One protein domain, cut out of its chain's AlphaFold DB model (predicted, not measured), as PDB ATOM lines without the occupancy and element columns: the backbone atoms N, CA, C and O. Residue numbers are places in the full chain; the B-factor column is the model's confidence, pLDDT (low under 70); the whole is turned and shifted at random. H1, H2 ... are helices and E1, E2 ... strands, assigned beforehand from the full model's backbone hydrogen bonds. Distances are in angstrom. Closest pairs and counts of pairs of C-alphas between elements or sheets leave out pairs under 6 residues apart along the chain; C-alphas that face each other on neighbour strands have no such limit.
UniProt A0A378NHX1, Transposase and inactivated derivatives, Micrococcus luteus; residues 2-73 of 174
ATOM      1  N   LEU A   2     193.731 116.327 201.673       85.06
ATOM      2  CA  LEU A   2     192.730 117.222 202.300       85.06
ATOM      3  C   LEU A   2     192.461 116.952 203.794       85.06
ATOM      4  O   LEU A   2     192.372 117.887 204.579       85.06
ATOM      5  N   LEU A   3     192.311 115.688 204.204       86.56
ATOM      6  CA  LEU A   3     191.916 115.370 205.584       86.56
ATOM      7  C   LEU A   3     192.956 115.807 206.635       86.56
ATOM      8  O   LEU A   3     192.556 116.461 207.598       86.56
ATOM      9  N   PRO A   4     194.273 115.560 206.448       88.38
ATOM     10  CA  PRO A   4     195.292 116.116 207.340       88.38
ATOM     11  C   PRO A   4     195.255 117.650 207.428       88.38
ATOM     12  O   PRO A   4     195.354 118.203 208.521       88.38
ATOM     13  N   LEU A   5     195.026 118.341 206.301       87.44
ATOM     14  CA  LEU A   5     194.908 119.804 206.257       87.44
ATOM     15  C   LEU A   5     193.739 120.307 207.123       87.44
ATOM     16  O   LEU A   5     193.889 121.259 207.887       87.44
ATOM     17  N   LEU A   6     192.584 119.636 207.068       88.88
ATOM     18  CA  LEU A   6     191.423 119.985 207.897       88.88
ATOM     19  C   LEU A   6     191.676 119.816 209.405       88.88
ATOM     20  O   LEU A   6     190.943 120.401 210.204       88.88
ATOM     21  N   GLY A   7     192.668 119.017 209.810       87.50
ATOM     22  CA  GLY A   7     193.089 118.885 211.210       87.50
ATOM     23  C   GLY A   7     193.924 120.073 211.701       87.50
ATOM     24  O   GLY A   7     193.885 120.431 212.883       87.50
ATOM     25  N   GLN A   8     194.636 120.730 210.787       89.38
ATOM     26  CA  GLN A   8     195.481 121.891 211.076       89.38
ATOM     27  C   GLN A   8     194.693 123.204 211.088       89.38
ATOM     28  O   GLN A   8     195.148 124.186 211.666       89.38
ATOM     29  N   LEU A   9     193.491 123.219 210.505       89.69
ATOM     30  CA  LEU A   9     192.653 124.409 210.416       89.69
ATOM     31  C   LEU A   9     192.347 124.999 211.804       89.69
ATOM     32  O   LEU A   9     191.896 124.299 212.720       89.69
ATOM     33  N   ARG A  10     192.553 126.308 211.943       92.44
ATOM     34  CA  ARG A  10     192.154 127.105 213.105       92.44
ATOM     35  C   ARG A  10     191.375 128.313 212.600       92.44
ATOM     36  O   ARG A  10     191.917 129.140 211.881       92.44
ATOM     37  N   VAL A  11     190.096 128.386 212.952       90.56
ATOM     38  CA  VAL A  11     189.215 129.512 212.628       90.56
ATOM     39  C   VAL A  11     189.147 130.408 213.858       90.56
ATOM     40  O   VAL A  11     188.729 129.957 214.932       90.56
ATOM     41  N   ALA A  12     189.612 131.647 213.702       90.81
ATOM     42  CA  ALA A  12     189.590 132.655 214.754       90.81
ATOM     43  C   ALA A  12     188.158 132.908 215.249       90.81
ATOM     44  O   ALA A  12     187.188 132.765 214.504       90.81
ATOM     45  N   ARG A  13     188.038 133.258 216.530       89.06
ATOM     46  CA  ARG A  13     186.784 133.683 217.158       89.06
ATOM     47  C   ARG A  13     187.048 134.959 217.961       89.06
ATOM     48  O   ARG A  13     188.187 135.130 218.391       89.06
ATOM     49  N   PRO A  14     186.019 135.777 218.233       91.25
ATOM     50  CA  PRO A  14     186.161 136.955 219.087       91.25
ATOM     51  C   PRO A  14     186.731 136.645 220.480       91.25
ATOM     52  O   PRO A  14     187.520 137.419 221.001       91.25
ATOM     53  N   ALA A  15     186.381 135.492 221.064       92.88
ATOM     54  CA  ALA A  15     186.915 135.038 222.346       92.88
ATOM     55  C   ALA A  15     187.078 133.506 222.400       92.88
ATOM     56  O   ALA A  15     186.332 132.754 221.760       92.88
ATOM     57  N   GLY A  16     188.049 133.045 223.197       92.31
ATOM     58  CA  GLY A  16     188.319 131.628 223.470       92.31
ATOM     59  C   GLY A  16     189.198 130.905 222.436       92.31
ATOM     60  O   GLY A  16     189.645 131.466 221.437       92.31
ATOM     61  N   ARG A  17     189.457 129.610 222.678       91.56
ATOM     62  CA  ARG A  17     190.311 128.747 221.827       91.56
ATOM     63  C   ARG A  17     189.803 128.732 220.384       91.56
ATOM     64  O   ARG A  17     188.624 128.491 220.239       91.56
ATOM     65  N   PRO A  18     190.596 128.824 219.306       93.75
ATOM     66  CA  PRO A  18     190.088 128.773 217.924       93.75
ATOM     67  C   PRO A  18     189.198 127.558 217.603       93.75
ATOM     68  O   PRO A  18     189.381 126.469 218.158       93.75
ATOM     69  N   ARG A  19     188.223 127.722 216.700       91.69
ATOM     70  CA  ARG A  19     187.424 126.593 216.188       91.69
ATOM     71  C   ARG A  19     188.310 125.733 215.288       91.69
ATOM     72  O   ARG A  19     189.048 126.249 214.457       91.69
ATOM     73  N   THR A  20     188.191 124.415 215.388       90.44
ATOM     74  CA  THR A  20     188.854 123.473 214.463       90.44
ATOM     75  C   THR A  20     187.949 123.065 213.298       90.44
ATOM     76  O   THR A  20     188.361 122.309 212.420       90.44
ATOM     77  N   ARG A  21     186.697 123.543 213.299       90.50
ATOM     78  CA  ARG A  21     185.642 123.195 212.345       90.50
ATOM     79  C   ARG A  21     185.085 124.446 211.642       90.50
ATOM     80  O   ARG A  21     184.454 125.263 212.328       90.50
ATOM     81  N   PRO A  22     185.239 124.562 210.311       91.88
ATOM     82  CA  PRO A  22     184.586 125.599 209.520       91.88
ATOM     83  C   PRO A  22     183.103 125.265 209.301       91.88
ATOM     84  O   PRO A  22     182.686 124.123 209.475       91.88
ATOM     85  N   GLU A  23     182.306 126.258 208.921       92.62
ATOM     86  CA  GLU A  23     180.871 126.073 208.636       92.62
ATOM     87  C   GLU A  23     180.647 125.360 207.308       92.62
ATOM     88  O   GLU A  23     179.857 124.419 207.222       92.62
ATOM     89  N   ALA A  24     181.414 125.750 206.293       93.00
ATOM     90  CA  ALA A  24     181.406 125.127 204.985       93.00
ATOM     91  C   ALA A  24     182.829 124.903 204.470       93.00
ATOM     92  O   ALA A  24     183.752 125.656 204.786       93.00
ATOM     93  N   LEU A  25     182.993 123.866 203.651       93.06
ATOM     94  CA  LEU A  25     184.179 123.648 202.836       93.06
ATOM     95  C   LEU A  25     183.802 123.825 201.368       93.06
ATOM     96  O   LEU A  25     183.063 123.010 200.811       93.06
ATOM     97  N   LEU A  26     184.345 124.877 200.760       93.06
ATOM     98  CA  LEU A  26     184.257 125.138 199.330       93.06
ATOM     99  C   LEU A  26     185.460 124.472 198.672       93.06
ATOM    100  O   LEU A  26     186.605 124.783 199.006       93.06
ATOM    101  N   GLY A  27     185.213 123.529 197.773       90.12
ATOM    102  CA  GLY A  27     186.281 122.727 197.189       90.12
ATOM    103  C   GLY A  27     186.019 122.367 195.740       90.12
ATOM    104  O   GLY A  27     184.882 122.333 195.281       90.12
ATOM    105  N   ASP A  28     187.101 122.075 195.028       89.50
ATOM    106  CA  ASP A  28     187.048 121.573 193.660       89.50
ATOM    107  C   ASP A  28     186.328 120.216 193.571       89.50
ATOM    108  O   ASP A  28     186.380 119.416 194.512       89.50
ATOM    109  N   LYS A  29     185.726 119.917 192.411       89.88
ATOM    110  CA  LYS A  29     185.116 118.616 192.089       89.88
ATOM    111  C   LYS A  29     186.054 117.432 192.349       89.88
ATOM    112  O   LYS A  29     185.578 116.343 192.673       89.88
ATOM    113  N   ALA A  30     187.373 117.624 192.263       89.00
ATOM    114  CA  ALA A  30     188.368 116.602 192.599       89.00
ATOM    115  C   ALA A  30     188.266 116.108 194.060       89.00
ATOM    116  O   ALA A  30     188.633 114.976 194.368       89.00
ATOM    117  N   TYR A  31     187.698 116.912 194.964       90.69
ATOM    118  CA  TYR A  31     187.468 116.556 196.368       90.69
ATOM    119  C   TYR A  31     186.083 115.934 196.629       90.69
ATOM    120  O   TYR A  31     185.667 115.796 197.778       90.69
ATOM    121  N   SER A  32     185.363 115.520 195.584       90.06
ATOM    122  CA  SER A  32     184.006 114.948 195.672       90.06
ATOM    123  C   SER A  32     183.922 113.535 196.260       90.06
ATOM    124  O   SER A  32     182.810 113.044 196.468       90.06
ATOM    125  N   SER A  33     185.064 112.889 196.536       89.38
ATOM    126  CA  SER A  33     185.130 111.487 196.969       89.38
ATOM    127  C   SER A  33     184.224 111.173 198.166       89.38
ATOM    128  O   SER A  33     184.025 111.995 199.071       89.38
ATOM    129  N   ARG A  34     183.718 109.934 198.213       88.56
ATOM    130  CA  ARG A  34     182.861 109.461 199.310       88.56
ATOM    131  C   ARG A  34     183.548 109.604 200.670       88.56
ATOM    132  O   ARG A  34     182.910 110.079 201.599       88.56
ATOM    133  N   ALA A  35     184.838 109.277 200.767       90.94
ATOM    134  CA  ALA A  35     185.608 109.401 202.005       90.94
ATOM    135  C   ALA A  35     185.642 110.848 202.529       90.94
ATOM    136  O   ALA A  35     185.370 111.085 203.707       90.94
ATOM    137  N   ILE A  36     185.894 111.826 201.650       92.50
ATOM    138  CA  ILE A  36     185.874 113.250 202.016       92.50
ATOM    139  C   ILE A  36     184.470 113.663 202.465       92.50
ATOM    140  O   ILE A  36     184.317 114.264 203.526       92.50
ATOM    141  N   ARG A  37     183.428 113.304 201.707       91.19
ATOM    142  CA  ARG A  37     182.043 113.655 202.065       91.19
ATOM    143  C   ARG A  37     181.604 113.039 203.391       91.19
ATOM    144  O   ARG A  37     180.968 113.732 204.182       91.19
ATOM    145  N   THR A  38     181.948 111.779 203.652       92.62
ATOM    146  CA  THR A  38     181.666 111.110 204.929       92.62
ATOM    147  C   THR A  38     182.368 111.820 206.078       92.62
ATOM    148  O   THR A  38     181.725 112.124 207.078       92.62
ATOM    149  N   HIS A  39     183.647 112.173 205.917       93.19
ATOM    150  CA  HIS A  39     184.386 112.908 206.943       93.19
ATOM    151  C   HIS A  39     183.771 114.286 207.238       93.19
ATOM    152  O   HIS A  39     183.600 114.651 208.400       93.19
ATOM    153  N   LEU A  40     183.399 115.048 206.203       93.75
ATOM    154  CA  LEU A  40     182.760 116.357 206.378       93.75
ATOM    155  C   LEU A  40     181.406 116.235 207.086       93.75
ATOM    156  O   LEU A  40     181.141 117.000 208.010       93.75
ATOM    157  N   ARG A  41     180.586 115.240 206.719       92.69
ATOM    158  CA  ARG A  41     179.299 114.959 207.377       92.69
ATOM    159  C   ARG A  41     179.476 114.570 208.841       92.69
ATOM    160  O   ARG A  41     178.817 115.160 209.685       92.69
ATOM    161  N   ALA A  42     180.399 113.655 209.141       93.94
ATOM    162  CA  ALA A  42     180.696 113.232 210.511       93.94
ATOM    163  C   ALA A  42     181.154 114.406 211.388       93.94
ATOM    164  O   ALA A  42     180.839 114.469 212.572       93.94
ATOM    165  N   ARG A  43     181.859 115.376 210.797       93.25
ATOM    166  CA  ARG A  43     182.256 116.602 211.492       93.25
ATOM    167  C   ARG A  43     181.177 117.681 211.489       93.25
ATOM    168  O   ARG A  43     181.362 118.660 212.197       93.25
ATOM    169  N   GLY A  44     180.078 117.556 210.747       93.06
ATOM    170  CA  GLY A  44     179.064 118.610 210.609       93.06
ATOM    171  C   GLY A  44     179.549 119.833 209.822       93.06
ATOM    172  O   GLY A  44     179.204 120.958 210.165       93.06
ATOM    173  N   ILE A  45     180.398 119.630 208.811       93.88
ATOM    174  CA  ILE A  45     180.879 120.674 207.891       93.88
ATOM    175  C   ILE A  45     180.049 120.607 206.604       93.88
ATOM    176  O   ILE A  45     179.982 119.548 205.969       93.88
ATOM    177  N   LYS A  46     179.457 121.727 206.171       94.19
ATOM    178  CA  LYS A  46     178.711 121.796 204.903       94.19
ATOM    179  C   LYS A  46     179.669 121.603 203.724       94.19
ATOM    180  O   LYS A  46     180.613 122.364 203.544       94.19
ATOM    181  N   ALA A  47     179.434 120.584 202.902       93.94
ATOM    182  CA  ALA A  47     180.250 120.323 201.718       93.94
ATOM    183  C   ALA A  47     179.708 121.102 200.510       93.94
ATOM    184  O   ALA A  47     178.711 120.693 199.916       93.94
ATOM    185  N   VAL A  48     180.387 122.182 200.120       94.56
ATOM    186  CA  VAL A  48     180.103 122.952 198.897       94.56
ATOM    187  C   VAL A  48     181.095 122.502 197.826       94.56
ATOM    188  O   VAL A  48     182.063 123.181 197.490       94.56
ATOM    189  N   ILE A  49     180.896 121.266 197.368       92.62
ATOM    190  CA  ILE A  49     181.779 120.589 196.416       92.62
ATOM    191  C   ILE A  49     180.911 120.029 195.287       92.62
ATOM    192  O   ILE A  49     180.043 119.192 195.577       92.62
ATOM    193  N   PRO A  50     181.124 120.443 194.027       91.00
ATOM    194  CA  PRO A  50     180.387 119.911 192.889       91.00
ATOM    195  C   PRO A  50     180.642 118.410 192.709       91.00
ATOM    196  O   PRO A  50     181.714 117.890 193.026       91.00
ATOM    197  N   GLU A  51     179.639 117.698 192.202       88.62
ATOM    198  CA  GLU A  51     179.773 116.298 191.796       88.62
ATOM    199  C   GLU A  51     180.303 116.237 190.348       88.62
ATOM    200  O   GLU A  51     179.706 116.860 189.468       88.62
ATOM    201  N   PRO A  52     181.406 115.519 190.073       88.69
ATOM    202  CA  PRO A  52     181.881 115.260 188.716       88.69
ATOM    203  C   PRO A  52     180.809 114.633 187.809       88.69
ATOM    204  O   PRO A  52     179.973 113.852 188.266       88.69
ATOM    205  N   ALA A  53     180.818 114.978 186.518       87.12
ATOM    206  CA  ALA A  53     179.783 114.562 185.563       87.12
ATOM    207  C   ALA A  53     179.708 113.034 185.381       87.12
ATOM    208  O   ALA A  53     178.620 112.466 185.279       87.12
ATOM    209  N   ASP A  54     180.854 112.359 185.410       87.12
ATOM    210  CA  ASP A  54     180.974 110.902 185.416       87.12
ATOM    211  C   ASP A  54     180.266 110.293 186.634       87.12
ATOM    212  O   ASP A  54     179.429 109.402 186.472       87.12
ATOM    213  N   GLN A  55     180.508 110.818 187.842       86.12
ATOM    214  CA  GLN A  55     179.852 110.353 189.071       86.12
ATOM    215  C   GLN A  55     178.333 110.545 189.006       86.12
ATOM    216  O   GLN A  55     177.582 109.621 189.343       86.12
ATOM    217  N   GLN A  56     177.873 111.685 188.483       85.94
ATOM    218  CA  GLN A  56     176.450 111.918 188.229       85.94
ATOM    219  C   GLN A  56     175.878 110.872 187.258       85.94
ATOM    220  O   GLN A  56     174.809 110.315 187.516       85.94
ATOM    221  N   GLY A  57     176.594 110.565 186.174       87.44
ATOM    222  CA  GLY A  57     176.203 109.555 185.189       87.44
ATOM    223  C   GLY A  57     176.156 108.137 185.763       87.44
ATOM    224  O   GLY A  57     175.179 107.419 185.553       87.44
ATOM    225  N   HIS A  58     177.163 107.735 186.542       88.25
ATOM    226  CA  HIS A  58     177.193 106.444 187.240       88.25
ATOM    227  C   HIS A  58     176.058 106.316 188.256       88.25
ATOM    228  O   HIS A  58     175.471 105.243 188.409       88.25
ATOM    229  N   ARG A  59     175.731 107.401 188.963       88.94
ATOM    230  CA  ARG A  59     174.588 107.445 189.877       88.94
ATOM    231  C   ARG A  59     173.274 107.257 189.125       88.94
ATOM    232  O   ARG A  59     172.494 106.398 189.522       88.94
ATOM    233  N   ARG A  60     173.061 108.006 188.035       88.31
ATOM    234  CA  ARG A  60     171.859 107.896 187.185       88.31
ATOM    235  C   ARG A  60     171.695 106.482 186.622       88.31
ATOM    236  O   ARG A  60     170.620 105.913 186.750       88.31
ATOM    237  N   ARG A  61     172.775 105.877 186.110       91.94
ATOM    238  CA  ARG A  61     172.778 104.491 185.598       91.94
ATOM    239  C   ARG A  61     172.394 103.443 186.645       91.94
ATOM    240  O   ARG A  61     171.834 102.416 186.295       91.94
ATOM    241  N   ARG A  62     172.658 103.696 187.930       89.56
ATOM    242  CA  ARG A  62     172.269 102.799 189.033       89.56
ATOM    243  C   ARG A  62     170.818 102.991 189.506       89.56
ATOM    244  O   ARG A  62     170.390 102.260 190.401       89.56
ATOM    245  N   GLY A  63     170.066 103.946 188.949       87.75
ATOM    246  CA  GLY A  63     168.665 104.198 189.301       87.75
ATOM    247  C   GLY A  63     168.467 104.400 190.808       87.75
ATOM    248  O   GLY A  63     169.231 105.123 191.452       87.75
ATOM    249  N   ALA A  64     167.490 103.704 191.396       84.38
ATOM    250  CA  ALA A  64     167.209 103.746 192.836       84.38
ATOM    251  C   ALA A  64     168.417 103.340 193.711       84.38
ATOM    252  O   ALA A  64     168.627 103.903 194.786       84.38
ATOM    253  N   ARG A  65     169.286 102.439 193.224       85.56
ATOM    254  CA  ARG A  65     170.525 102.020 193.918       85.56
ATOM    255  C   ARG A  65     171.642 103.071 193.830       85.56
ATOM    256  O   ARG A  65     172.699 102.927 194.450       85.56
ATOM    257  N   GLY A  66     171.444 104.124 193.036       80.88
ATOM    258  CA  GLY A  66     172.388 105.220 192.840       80.88
ATOM    259  C   GLY A  66     172.553 106.113 194.068       80.88
ATOM    260  O   GLY A  66     173.654 106.620 194.304       80.88
ATOM    261  N   GLY A  67     171.496 106.250 194.869       83.44
ATOM    262  CA  GLY A  67     171.425 107.170 196.001       83.44
ATOM    263  C   GLY A  67     171.030 108.600 195.606       83.44
ATOM    264  O   GLY A  67     170.908 108.949 194.426       83.44
ATOM    265  N   ARG A  68     170.821 109.443 196.624       82.19
ATOM    266  CA  ARG A  68     170.343 110.826 196.475       82.19
ATOM    267  C   ARG A  68     171.375 111.716 195.753       82.19
ATOM    268  O   ARG A  68     172.559 111.633 196.091       82.19
ATOM    269  N   PRO A  69     170.952 112.588 194.812       79.25
ATOM    270  CA  PRO A  69     171.819 113.620 194.246       79.25
ATOM    271  C   PRO A  69     172.471 114.488 195.325       79.25
ATOM    272  O   PRO A  69     171.855 114.801 196.347       79.25
ATOM    273  N   VAL A  70     173.702 114.922 195.073       82.38
ATOM    274  CA  VAL A  70     174.352 115.930 195.909       82.38
ATOM    275  C   VAL A  70     173.845 117.313 195.499       82.38
ATOM    276  O   VAL A  70     174.032 117.721 194.358       82.38
ATOM    277  N   GLY A  71     173.243 118.050 196.435       82.19
ATOM    278  CA  GLY A  71     172.950 119.471 196.237       82.19
ATOM    279  C   GLY A  71     174.233 120.307 196.261       82.19
ATOM    280  O   GLY A  71     175.075 120.113 197.141       82.19
ATOM    281  N   LEU A  72     174.375 121.228 195.307       87.19
ATOM    282  CA  LEU A  72     175.430 122.238 195.291       87.19
ATOM    283  C   LEU A  72     174.805 123.606 195.553       87.19
ATOM    284  O   LEU A  72     173.928 124.043 194.817       87.19
ATOM    285  N   ASP A  73     175.290 124.280 196.586       91.19
ATOM    286  CA  ASP A  73     174.998 125.688 196.825       91.19
ATOM    287  C   ASP A  73     175.842 126.528 195.853       91.19
ATOM    288  O   ASP A  73     177.048 126.694 196.051       91.19
TER     289      ASP A  73
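This is residues 2 to 73 of the 174 residues of the protein "Transposase and inactivated derivatives" of Micrococcus luteus (UniProt A0A378NHX1). A loose rod has helix H2 packed on a small two-strand parallel sheet, chiefly on E2, in its middle, with H1 near H2; the loop of residues 9 to 23 makes one end, the corner of H3 and H4 the other. The 72 printed residues run H1 E1 H2 E2 H3 H4, mostly helix, with a radius of gyration of the C-alphas of 14.7 A and spans of 49 by 19 by 18 A.

H1, residues 2 to 8, is close to but not clearly touching H2, residues 34 to 43; their closest C-alphas, of Leu 3 and Ile 36, are 7.3 A apart. E1, residues 24 to 26, and E2, residues 46 to 48, are parallel, with N 25 and O 46 within hydrogen-bond range at 2.8 A. E1, H2 and E2 form a strand-helix-strand unit, a helix between parallel neighbour strands, with a right-handed crossover. H3, residues 53 to 61, and H4, residues 63 to 66, touch only at the corner; their closest C-alphas, of Arg 59 and Gly 66, are 4.3 A apart. In H1, H2 and H3 every O i to N i+4 pair is within hydrogen-bond range; H4 is too short for one.

H1 begins at C-alpha 2 (192.730, 117.222, 202.300); H4 ends at C-alpha 66 (172.388, 105.220, 192.840). H2 is 14.1 A long, H3 12.3 A.

The C-alphas farthest apart, of Ala 15 and Arg 61, are 49.8 A apart. The link from H1 to E1 is long. The printed part has no cut, and no printed residue is under 70 in pLDDT.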